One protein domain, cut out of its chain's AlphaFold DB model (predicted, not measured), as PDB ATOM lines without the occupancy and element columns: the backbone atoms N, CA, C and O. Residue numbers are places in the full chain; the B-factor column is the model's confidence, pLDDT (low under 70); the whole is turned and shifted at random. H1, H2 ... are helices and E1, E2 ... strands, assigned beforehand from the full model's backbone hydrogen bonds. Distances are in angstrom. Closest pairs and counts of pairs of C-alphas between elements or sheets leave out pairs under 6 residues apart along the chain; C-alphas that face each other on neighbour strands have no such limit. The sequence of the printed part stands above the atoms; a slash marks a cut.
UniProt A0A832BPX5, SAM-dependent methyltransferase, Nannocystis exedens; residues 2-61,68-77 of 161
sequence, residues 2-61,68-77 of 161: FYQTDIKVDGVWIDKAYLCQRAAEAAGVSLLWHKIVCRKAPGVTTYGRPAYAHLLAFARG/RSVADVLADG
ATOM      1  N   PHE A   2     166.283 136.646 127.489       98.31
ATOM      2  CA  PHE A   2     166.085 135.302 128.033       98.31
ATOM      3  C   PHE A   2     166.748 134.268 127.130       98.31
ATOM      4  O   PHE A   2     166.536 134.299 125.923       98.31
ATOM      5  N   TYR A   3     167.512 133.347 127.720       97.88
ATOM      6  CA  TYR A   3     168.015 132.148 127.050       97.88
ATOM      7  C   TYR A   3     167.316 130.927 127.641       97.88
ATOM      8  O   TYR A   3     167.517 130.604 128.811       97.88
ATOM      9  N   GLN A   4     166.455 130.276 126.863       96.62
ATOM     10  CA  GLN A   4     165.610 129.190 127.348       96.62
ATOM     11  C   GLN A   4     165.631 128.001 126.404       96.62
ATOM     12  O   GLN A   4     165.570 128.137 125.191       96.62
ATOM     13  N   THR A   5     165.685 126.803 126.972       95.81
ATOM     14  CA  THR A   5     165.483 125.560 126.228       95.81
ATOM     15  C   THR A   5     164.209 124.909 126.720       95.81
ATOM     16  O   THR A   5     164.091 124.629 127.925       95.81
ATOM     17  N   ASP A   6     163.302 124.642 125.789       97.00
ATOM     18  CA  ASP A   6     162.080 123.894 126.047       97.00
ATOM     19  C   ASP A   6     162.383 122.521 126.630       97.00
ATOM     20  O   ASP A   6     163.493 121.979 126.548       97.00
ATOM     21  N   ILE A   7     161.379 121.954 127.275       96.19
ATOM     22  CA  ILE A   7     161.501 120.652 127.907       96.19
ATOM     23  C   ILE A   7     160.220 119.869 127.705       96.19
ATOM     24  O   ILE A   7     159.134 120.434 127.722       96.19
ATOM     25  N   LYS A   8     160.363 118.565 127.519       96.31
ATOM     26  CA  LYS A   8     159.258 117.626 127.529       96.31
ATOM     27  C   LYS A   8     159.117 117.043 128.930       96.31
ATOM     28  O   LYS A   8     160.100 116.543 129.481       96.31
ATOM     29  N   VAL A   9     157.915 117.115 129.483       95.06
ATOM     30  CA  VAL A   9     157.535 116.529 130.773       95.06
ATOM     31  C   VAL A   9     156.313 115.664 130.511       95.06
ATOM     32  O   VAL A   9     155.368 116.132 129.885       95.06
ATOM     33  N   ASP A  10     156.382 114.385 130.878       94.69
ATOM     34  CA  ASP A  10     155.304 113.404 130.681       94.69
ATOM     35  C   ASP A  10     154.727 113.386 129.253       94.69
ATOM     36  O   ASP A  10     153.524 113.352 129.022       94.69
ATOM     37  N   GLY A  11     155.617 113.454 128.258       93.50
ATOM     38  CA  GLY A  11     155.243 113.450 126.841       93.50
ATOM     39  C   GLY A  11     154.843 114.818 126.274       93.50
ATOM     40  O   GLY A  11     154.868 114.988 125.054       93.50
ATOM     41  N   VAL A  12     154.579 115.810 127.126       96.06
ATOM     42  CA  VAL A  12     154.072 117.135 126.748       96.06
ATOM     43  C   VAL A  12     155.197 118.161 126.682       96.06
ATOM     44  O   VAL A  12     156.068 118.216 127.551       96.06
ATOM     45  N   TRP A  13     155.192 118.989 125.639       96.38
ATOM     46  CA  TRP A  13     156.137 120.094 125.510       96.38
ATOM     47  C   TRP A  13     155.752 121.268 126.408       96.38
ATOM     48  O   TRP A  13     154.634 121.770 126.354       96.38
ATOM     49  N   ILE A  14     156.722 121.740 127.185       97.69
ATOM     50  CA  ILE A  14     156.688 123.032 127.859       97.69
ATOM     51  C   ILE A  14     157.488 124.009 126.997       97.69
ATOM     52  O   ILE A  14     158.723 124.022 127.055       97.69
ATOM     53  N   ASP A  15     156.763 124.800 126.207       97.56
ATOM     54  CA  ASP A  15     157.307 125.896 125.403       97.56
ATOM     55  C   ASP A  15     157.654 127.079 126.313       97.56
ATOM     56  O   ASP A  15     156.790 127.792 126.830       97.56
ATOM     57  N   LYS A  16     158.947 127.285 126.543       97.88
ATOM     58  CA  LYS A  16     159.432 128.358 127.410       97.88
ATOM     59  C   LYS A  16     159.545 129.686 126.685       97.88
ATOM     60  O   LYS A  16     159.510 130.718 127.354       97.88
ATOM     61  N   ALA A  17     159.677 129.691 125.359       98.12
ATOM     62  CA  ALA A  17     159.618 130.931 124.597       98.12
ATOM     63  C   ALA A  17     158.222 131.552 124.706       98.12
ATOM     64  O   ALA A  17     158.112 132.750 124.966       98.12
ATOM     65  N   TYR A  18     157.175 130.732 124.607       98.31
ATOM     66  CA  TYR A  18     155.793 131.134 124.850       98.31
ATOM     67  C   TYR A  18     155.606 131.703 126.260       98.31
ATOM     68  O   TYR A  18     155.067 132.798 126.409       98.31
ATOM     69  N   LEU A  19     156.112 131.024 127.298       98.44
ATOM     70  CA  LEU A  19     156.030 131.531 128.676       98.44
ATOM     71  C   LEU A  19     156.738 132.886 128.844       98.44
ATOM     72  O   LEU A  19     156.208 133.779 129.507       98.44
ATOM     73  N   CYS A  20     157.903 133.076 128.216       98.44
ATOM     74  CA  CYS A  20     158.583 134.372 128.200       98.44
ATOM     75  C   CYS A  20     157.755 135.453 127.489       98.44
ATOM     76  O   CYS A  20     157.665 136.567 128.000       98.44
ATOM     77  N   GLN A  21     157.136 135.144 126.346       98.56
ATOM     78  CA  GLN A  21     156.281 136.092 125.622       98.56
ATOM     79  C   GLN A  21     155.034 136.471 126.426       98.56
ATOM     80  O   GLN A  21     154.727 137.652 126.554       98.56
ATOM     81  N   ARG A  22     154.371 135.495 127.052       98.56
ATOM     82  CA  ARG A  22     153.242 135.719 127.967       98.56
ATOM     83  C   ARG A  22     153.607 136.641 129.128       98.56
ATOM     84  O   ARG A  22     152.832 137.526 129.478       98.56
ATOM     85  N   ALA A  23     154.780 136.441 129.727       98.38
ATOM     86  CA  ALA A  23     155.269 137.310 130.792       98.38
ATOM     87  C   ALA A  23     155.597 138.722 130.278       98.38
ATOM     88  O   ALA A  23     155.306 139.706 130.954       98.38
ATOM     89  N   ALA A  24     156.174 138.832 129.078       98.25
ATOM     90  CA  ALA A  24     156.472 140.110 128.443       98.25
ATOM     91  C   ALA A  24     155.202 140.921 128.136       98.25
ATOM     92  O   ALA A  24     155.153 142.112 128.443       98.25
ATOM     93  N   GLU A  25     154.166 140.267 127.606       97.88
ATOM     94  CA  GLU A  25     152.848 140.859 127.370       97.88
ATOM     95  C   GLU A  25     152.238 141.381 128.675       97.88
ATOM     96  O   GLU A  25     151.898 142.560 128.766       97.88
ATOM     97  N   ALA A  26     152.197 140.546 129.720       98.38
ATOM     98  CA  ALA A  26     151.691 140.944 131.034       98.38
ATOM     99  C   ALA A  26     152.491 142.107 131.658       98.38
ATOM    100  O   ALA A  26     151.934 142.939 132.369       98.38
ATOM    101  N   ALA A  27     153.795 142.190 131.375       98.12
ATOM    102  CA  ALA A  27     154.657 143.285 131.812       98.12
ATOM    103  C   ALA A  27     154.588 144.529 130.900       98.12
ATOM    104  O   ALA A  27     155.235 145.541 131.193       98.12
ATOM    105  N   GLY A  28     153.852 144.482 129.785       97.62
ATOM    106  CA  GLY A  28     153.764 145.566 128.807       97.62
ATOM    107  C   GLY A  28     155.103 145.901 128.141       97.62
ATOM    108  O   GLY A  28     155.407 147.078 127.939       97.62
ATOM    109  N   VAL A  29     155.942 144.899 127.860       98.06
ATOM    110  CA  VAL A  29     157.214 145.067 127.135       98.06
ATOM    111  C   VAL A  29     157.145 144.388 125.770       98.06
ATOM    112  O   VAL A  29     156.581 143.308 125.624       98.06
ATOM    113  N   SER A  30     157.719 145.024 124.748       97.44
ATOM    114  CA  SER A  30     157.695 144.503 123.379       97.44
ATOM    115  C   SER A  30     158.846 143.529 123.140       97.44
ATOM    116  O   SER A  30     159.959 143.753 123.622       97.44
ATOM    117  N   LEU A  31     158.592 142.481 122.353       97.88
ATOM    118  CA  LEU A  31     159.634 141.640 121.767       97.88
ATOM    119  C   LEU A  31     160.404 142.458 120.721       97.88
ATOM    120  O   LEU A  31     159.796 143.068 119.845       97.88
ATOM    121  N   LEU A  32     161.731 142.478 120.829       97.25
ATOM    122  CA  LEU A  32     162.617 143.109 119.848       97.25
ATOM    123  C   LEU A  32     163.082 142.096 118.805       97.25
ATOM    124  O   LEU A  32     163.037 142.369 117.614       97.25
ATOM    125  N   TRP A  33     163.485 140.909 119.258       97.62
ATOM    126  CA  TRP A  33     163.836 139.791 118.392       97.62
ATOM    127  C   TRP A  33     163.725 138.465 119.138       97.62
ATOM    128  O   TRP A  33     163.842 138.395 120.367       97.62
ATOM    129  N   HIS A  34     163.558 137.396 118.364       98.06
ATOM    130  CA  HIS A  34     163.555 136.012 118.821       98.06
ATOM    131  C   HIS A  34     164.483 135.201 117.922       98.06
ATOM    132  O   HIS A  34     164.227 135.038 116.736       98.06
ATOM    133  N   LYS A  35     165.587 134.726 118.497       98.19
ATOM    134  CA  LYS A  35     166.637 133.984 117.803       98.19
ATOM    135  C   LYS A  35     166.713 132.552 118.306       98.19
ATOM    136  O   LYS A  35     166.344 132.251 119.444       98.19
ATOM    137  N   ILE A  36     167.239 131.680 117.459       98.44
ATOM    138  CA  ILE A  36     167.479 130.269 117.741       98.44
ATOM    139  C   ILE A  36     168.982 130.040 117.881       98.44
ATOM    140  O   ILE A  36     169.778 130.511 117.076       98.44
ATOM    141  N   VAL A  37     169.377 129.298 118.909       98.06
ATOM    142  CA  VAL A  37     170.760 128.874 119.133       98.06
ATOM    143  C   VAL A  37     170.802 127.357 119.108       98.06
ATOM    144  O   VAL A  37     170.302 126.702 120.025       98.06
ATOM    145  N   CYS A  38     171.388 126.785 118.065       97.12
ATOM    146  CA  CYS A  38     171.572 125.348 117.955       97.12
ATOM    147  C   CYS A  38     172.516 124.848 119.060       97.12
ATOM    148  O   CYS A  38     173.580 125.405 119.314       97.12
ATOM    149  N   ARG A  39     172.096 123.781 119.745       93.69
ATOM    150  CA  ARG A  39     172.886 123.025 120.738       93.69
ATOM    151  C   ARG A  39     173.430 121.721 120.152       93.69
ATOM    152  O   ARG A  39     174.255 121.053 120.775       93.69
ATOM    153  N   LYS A  40     172.878 121.311 119.011       93.50
ATOM    154  CA  LYS A  40     173.284 120.193 118.163       93.50
ATOM    155  C   LYS A  40     173.075 120.603 116.707       93.50
ATOM    156  O   LYS A  40     172.296 121.517 116.442       93.50
ATOM    157  N   ALA A  41     173.737 119.906 115.787       94.19
ATOM    158  CA  ALA A  41     173.545 120.121 114.359       94.19
ATOM    159  C   ALA A  41     172.055 119.986 113.972       94.19
ATOM    160  O   ALA A  41     171.356 119.138 114.537       94.19
ATOM    161  N   PRO A  42     171.552 120.792 113.021       94.19
ATOM    162  CA  PRO A  42     170.217 120.601 112.466       94.19
ATOM    163  C   PRO A  42     170.018 119.181 111.917       94.19
ATOM    164  O   PRO A  42     170.962 118.548 111.450       94.19
ATOM    165  N   GLY A  43     168.782 118.682 111.970       94.31
ATOM    166  CA  GLY A  43     168.425 117.359 111.439       94.31
ATOM    167  C   GLY A  43     168.698 116.175 112.372       94.31
ATOM    168  O   GLY A  43     168.421 115.042 111.991       94.31
ATOM    169  N   VAL A  44     169.195 116.400 113.595       95.06
ATOM    170  CA  VAL A  44     169.415 115.315 114.568       95.06
ATOM    171  C   VAL A  44     168.271 115.179 115.573       95.06
ATOM    172  O   VAL A  44     167.695 116.166 116.042       95.06
ATOM    173  N   THR A  45     167.998 113.942 115.981       94.12
ATOM    174  CA  THR A  45     167.026 113.639 117.037       94.12
ATOM    175  C   THR A  45     167.626 113.892 118.417       94.12
ATOM    176  O   THR A  45     168.755 113.505 118.718       94.12
ATOM    177  N   THR A  46     166.848 114.531 119.292       92.62
ATOM    178  CA  THR A  46     167.194 114.746 120.702       92.62
ATOM    179  C   THR A  46     166.059 114.271 121.603       92.62
ATOM    180  O   THR A  46     164.894 114.285 121.212       92.62
ATOM    181  N   TYR A  47     166.400 113.837 122.819       89.31
ATOM    182  CA  TYR A  47     165.438 113.297 123.780       89.31
ATOM    183  C   TYR A  47     165.123 114.323 124.869       89.31
ATOM    184  O   TYR A  47     166.022 114.938 125.447       89.31
ATOM    185  N   GLY A  48     163.837 114.518 125.157       90.88
ATOM    186  CA  GLY A  48     163.349 115.330 126.279       90.88
ATOM    187  C   GLY A  48     163.521 116.852 126.160       90.88
ATOM    188  O   GLY A  48     162.902 117.580 126.927       90.88
ATOM    189  N   ARG A  49     164.345 117.364 125.239       93.81
ATOM    190  CA  ARG A  49     164.565 118.801 124.969       93.81
ATOM    191  C   ARG A  49     164.932 118.982 123.496       93.81
ATOM    192  O   ARG A  49     165.637 118.109 122.997       93.81
ATOM    193  N   PRO A  50     164.543 120.076 122.821       95.19
ATOM    194  CA  PRO A  50     164.857 120.266 121.407       95.19
ATOM    195  C   PRO A  50     166.356 120.485 121.195       95.19
ATOM    196  O   PRO A  50     167.055 120.934 122.100       95.19
ATOM    197  N   ALA A  51     166.857 120.246 119.984       95.75
ATOM    198  CA  ALA A  51     168.262 120.434 119.604       95.75
ATOM    199  C   ALA A  51     168.747 121.899 119.626       95.75
ATOM    200  O   ALA A  51     169.905 122.161 119.318       95.75
ATOM    201  N   TYR A  52     167.898 122.845 120.016       96.81
ATOM    202  CA  TYR A  52     168.186 124.270 120.067       96.81
ATOM    203  C   TYR A  52     167.752 124.888 121.405       96.81
ATOM    204  O   TYR A  52     167.182 124.220 122.268       96.81
ATOM    205  N   ALA A  53     168.070 126.161 121.591       97.69
ATOM    206  CA  ALA A  53     167.545 127.035 122.625       97.69
ATOM    207  C   ALA A  53     167.011 128.315 121.975       97.69
ATOM    208  O   ALA A  53     167.472 128.718 120.909       97.69
ATOM    209  N   HIS A  54     166.071 128.967 122.636       98.56
ATOM    210  CA  HIS A  54     165.590 130.289 122.284       98.56
ATOM    211  C   HIS A  54     166.433 131.351 122.975       98.56
ATOM    212  O   HIS A  54     166.748 131.230 124.159       98.56
ATOM    213  N   LEU A  55     166.733 132.420 122.252       98.56
ATOM    214  CA  LEU A  55     167.275 133.656 122.786       98.56
ATOM    215  C   LEU A  55     166.281 134.768 122.432       98.56
ATOM    216  O   LEU A  55     166.015 134.999 121.256       98.56
ATOM    217  N   LEU A  56     165.692 135.425 123.431       98.56
ATOM    218  CA  LEU A  56     164.660 136.447 123.230       98.56
ATOM    219  C   LEU A  56     165.073 137.767 123.875       98.56
ATOM    220  O   LEU A  56     165.452 137.791 125.053       98.56
ATOM    221  N   ALA A  57     164.946 138.872 123.146       98.00
ATOM    222  CA  ALA A  57     165.106 140.212 123.700       98.00
ATOM    223  C   ALA A  57     163.771 140.935 123.787       98.00
ATOM    224  O   ALA A  57     163.004 140.966 122.832       98.00
ATOM    225  N   PHE A  58     163.547 141.572 124.931       98.25
ATOM    226  CA  PHE A  58     162.381 142.397 125.193       98.25
ATOM    227  C   PHE A  58     162.838 143.754 125.710       98.25
ATOM    228  O   PHE A  58     163.857 143.828 126.404       98.25
ATOM    229  N   ALA A  59     162.074 144.802 125.419       97.06
ATOM    230  CA  ALA A  59     162.308 146.128 125.975       97.06
ATOM    231  C   ALA A  59     161.019 146.944 126.096       97.06
ATOM    232  O   ALA A  59     160.027 146.708 125.404       97.06
ATOM    233  N   ARG A  60     161.059 147.952 126.973       95.75
ATOM    234  CA  ARG A  60     160.028 148.986 127.091       95.75
ATOM    235  C   ARG A  60     160.464 150.215 126.302       95.75
ATOM    236  O   ARG A  60     161.558 150.714 126.533       95.75
ATOM    237  N   GLY A  61     159.623 150.694 125.388       93.94
ATOM    238  CA  GLY A  61     159.855 151.952 124.664       93.94
ATOM    239  C   GLY A  61     161.029 151.956 123.677       93.94
ATOM    240  O   GLY A  61     161.289 152.990 123.075       93.94
ATOM    241  N   ARG A  68     170.471 146.646 111.213       91.12
ATOM    242  CA  ARG A  68     171.510 146.123 112.099       91.12
ATOM    243  C   ARG A  68     171.241 144.676 112.526       91.12
ATOM    244  O   ARG A  68     171.789 144.216 113.538       91.12
ATOM    245  N   SER A  69     170.397 143.962 111.786       91.88
ATOM    246  CA  SER A  69     170.077 142.561 112.048       91.88
ATOM    247  C   SER A  69     171.311 141.662 111.941       91.88
ATOM    248  O   SER A  69     172.238 141.900 111.171       91.88
ATOM    249  N   VAL A  70     171.308 140.602 112.741       92.88
ATOM    250  CA  VAL A  70     172.287 139.506 112.701       92.88
ATOM    251  C   VAL A  70     171.533 138.197 112.502       92.88
ATOM    252  O   VAL A  70     170.313 138.184 112.662       92.88
ATOM    253  N   ALA A  71     172.242 137.102 112.224       95.12
ATOM    254  CA  ALA A  71     171.641 135.787 111.995       95.12
ATOM    255  C   ALA A  71     170.537 135.443 113.015       95.12
ATOM    256  O   ALA A  71     170.699 135.638 114.225       95.12
ATOM    257  N   ASP A  72     169.408 134.938 112.519       96.81
ATOM    258  CA  ASP A  72     168.291 134.494 113.362       96.81
ATOM    259  C   ASP A  72     168.502 133.096 113.929       96.81
ATOM    260  O   ASP A  72     167.926 132.751 114.959       96.81
ATOM    261  N   VAL A  73     169.388 132.320 113.303       98.12
ATOM    262  CA  VAL A  73     169.810 131.003 113.769       98.12
ATOM    263  C   VAL A  73     171.326 130.984 113.916       98.12
ATOM    264  O   VAL A  73     172.061 131.175 112.947       98.12
ATOM    265  N   LEU A  74     171.803 130.728 115.129       97.25
ATOM    266  CA  LEU A  74     173.205 130.454 115.408       97.25
ATOM    267  C   LEU A  74     173.409 128.948 115.283       97.25
ATOM    268  O   LEU A  74     172.802 128.182 116.029       97.25
ATOM    269  N   ALA A  75     174.258 128.528 114.342       96.06
ATOM    270  CA  ALA A  75     174.540 127.114 114.088       96.06
ATOM    271  C   ALA A  75     175.221 126.406 115.274       96.06
ATOM    272  O   ALA A  75     175.094 125.191 115.411       96.06
ATOM    273  N   ASP A  76     175.894 127.167 116.138       93.25
ATOM    274  CA  ASP A  76     176.478 126.711 117.393       93.25
ATOM    275  C   ASP A  76     176.449 127.855 118.422       93.25
ATOM    276  O   ASP A  76     176.506 129.034 118.062       93.25
ATOM    277  N   GLY A  77     176.315 127.518 119.706       91.81
ATOM    278  CA  GLY A  77     176.299 128.499 120.796       91.81
ATOM    279  C   GLY A  77     177.685 128.965 121.251       91.81
ATOM    280  O   GLY A  77     177.771 129.913 122.034       91.81
TER     281      GLY A  77
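This is residues 2 to 61 and 68 to 77 of the 161 residues of the protein "SAM-dependent methyltransferase" of Nannocystis exedens (UniProt A0A832BPX5). What is the main picture? A long hairpin of E4 and E5, with short E1 along the other side of E5, makes a small three-stranded sheet, and the single helix H1 covers one of its faces, running along E5. The small hairpin of E2 and E3 lies beyond the end of H1 where H1 begins, and after a cut the last stretch passes beside E4, with residues 73 to 74 paired to it. What are the counts and the outline? The printed part has 70 residues, with one named helix and five named strands in the order E1, E2, E3, H1, E4, E5, and its class is mixed, helices and strands; the larger sheet, order E1, E5, E4, and the pair E2 and E3 are antiparallel. The whole is flat, with spans of 40 by 33 by 13 A, and only just loose, close to compact, with a radius of gyration of the C-alphas of 13.3 A.

Where do the first elements lie? E1 is residues 2 to 4, with C-alpha 2 at (166.085, 135.302, 128.033); E2 is residues 7 to 9 and E3 residues 12 to 14. Where is the helix? H1 is residues 16 to 26, 15.2 A long, from C-alpha 16 at (159.432, 128.358, 127.410). Which strands are long? E4, residues 30 to 38, measures 24.3 A, and E5, residues 52 to 59, measures 23.4 A and ends with C-alpha 59 at (162.308, 146.128, 125.975).

How is the larger sheet paired? E1, an edge strand, is antiparallel to E5, an inner strand, at 160 degrees, with N 54 and O 4 2.7 A apart. E5 is antiparallel to E4, the other edge strand, at 161 degrees, with N 55 and O 35 2.8 A apart. Where is H1? It is on this sheet in two layers, a helix on one face of a sheet, at a height over the sheet of 9.0 A, over E5 and along the strands at 1 degree on the local plane. The closest C-alphas of H1 and E5 are those of Ala 17 and His 54, 6.4 A apart, and every O i to N i+4 pair of H1 is within hydrogen-bond range. What of E2 and E3? E1 runs on into E2 across a break of 2 residues, at 51 degrees, and E2 and E3 form an antiparallel hairpin, with N 14 and O 7 2.8 A apart.

How far does it reach? The two C-alphas farthest apart are those of Asp 10 and Arg 68, at 41.0 A. Where are the long link and the cut? Residues 39 to 51 make the long link from E4 to E5; residues 62 to 67 are not printed, and C-alphas 61 and 68 are 18.1 A apart across the cut. How confident is the model? The mean pLDDT of the printed part is 96.3, and no printed residue is under 70.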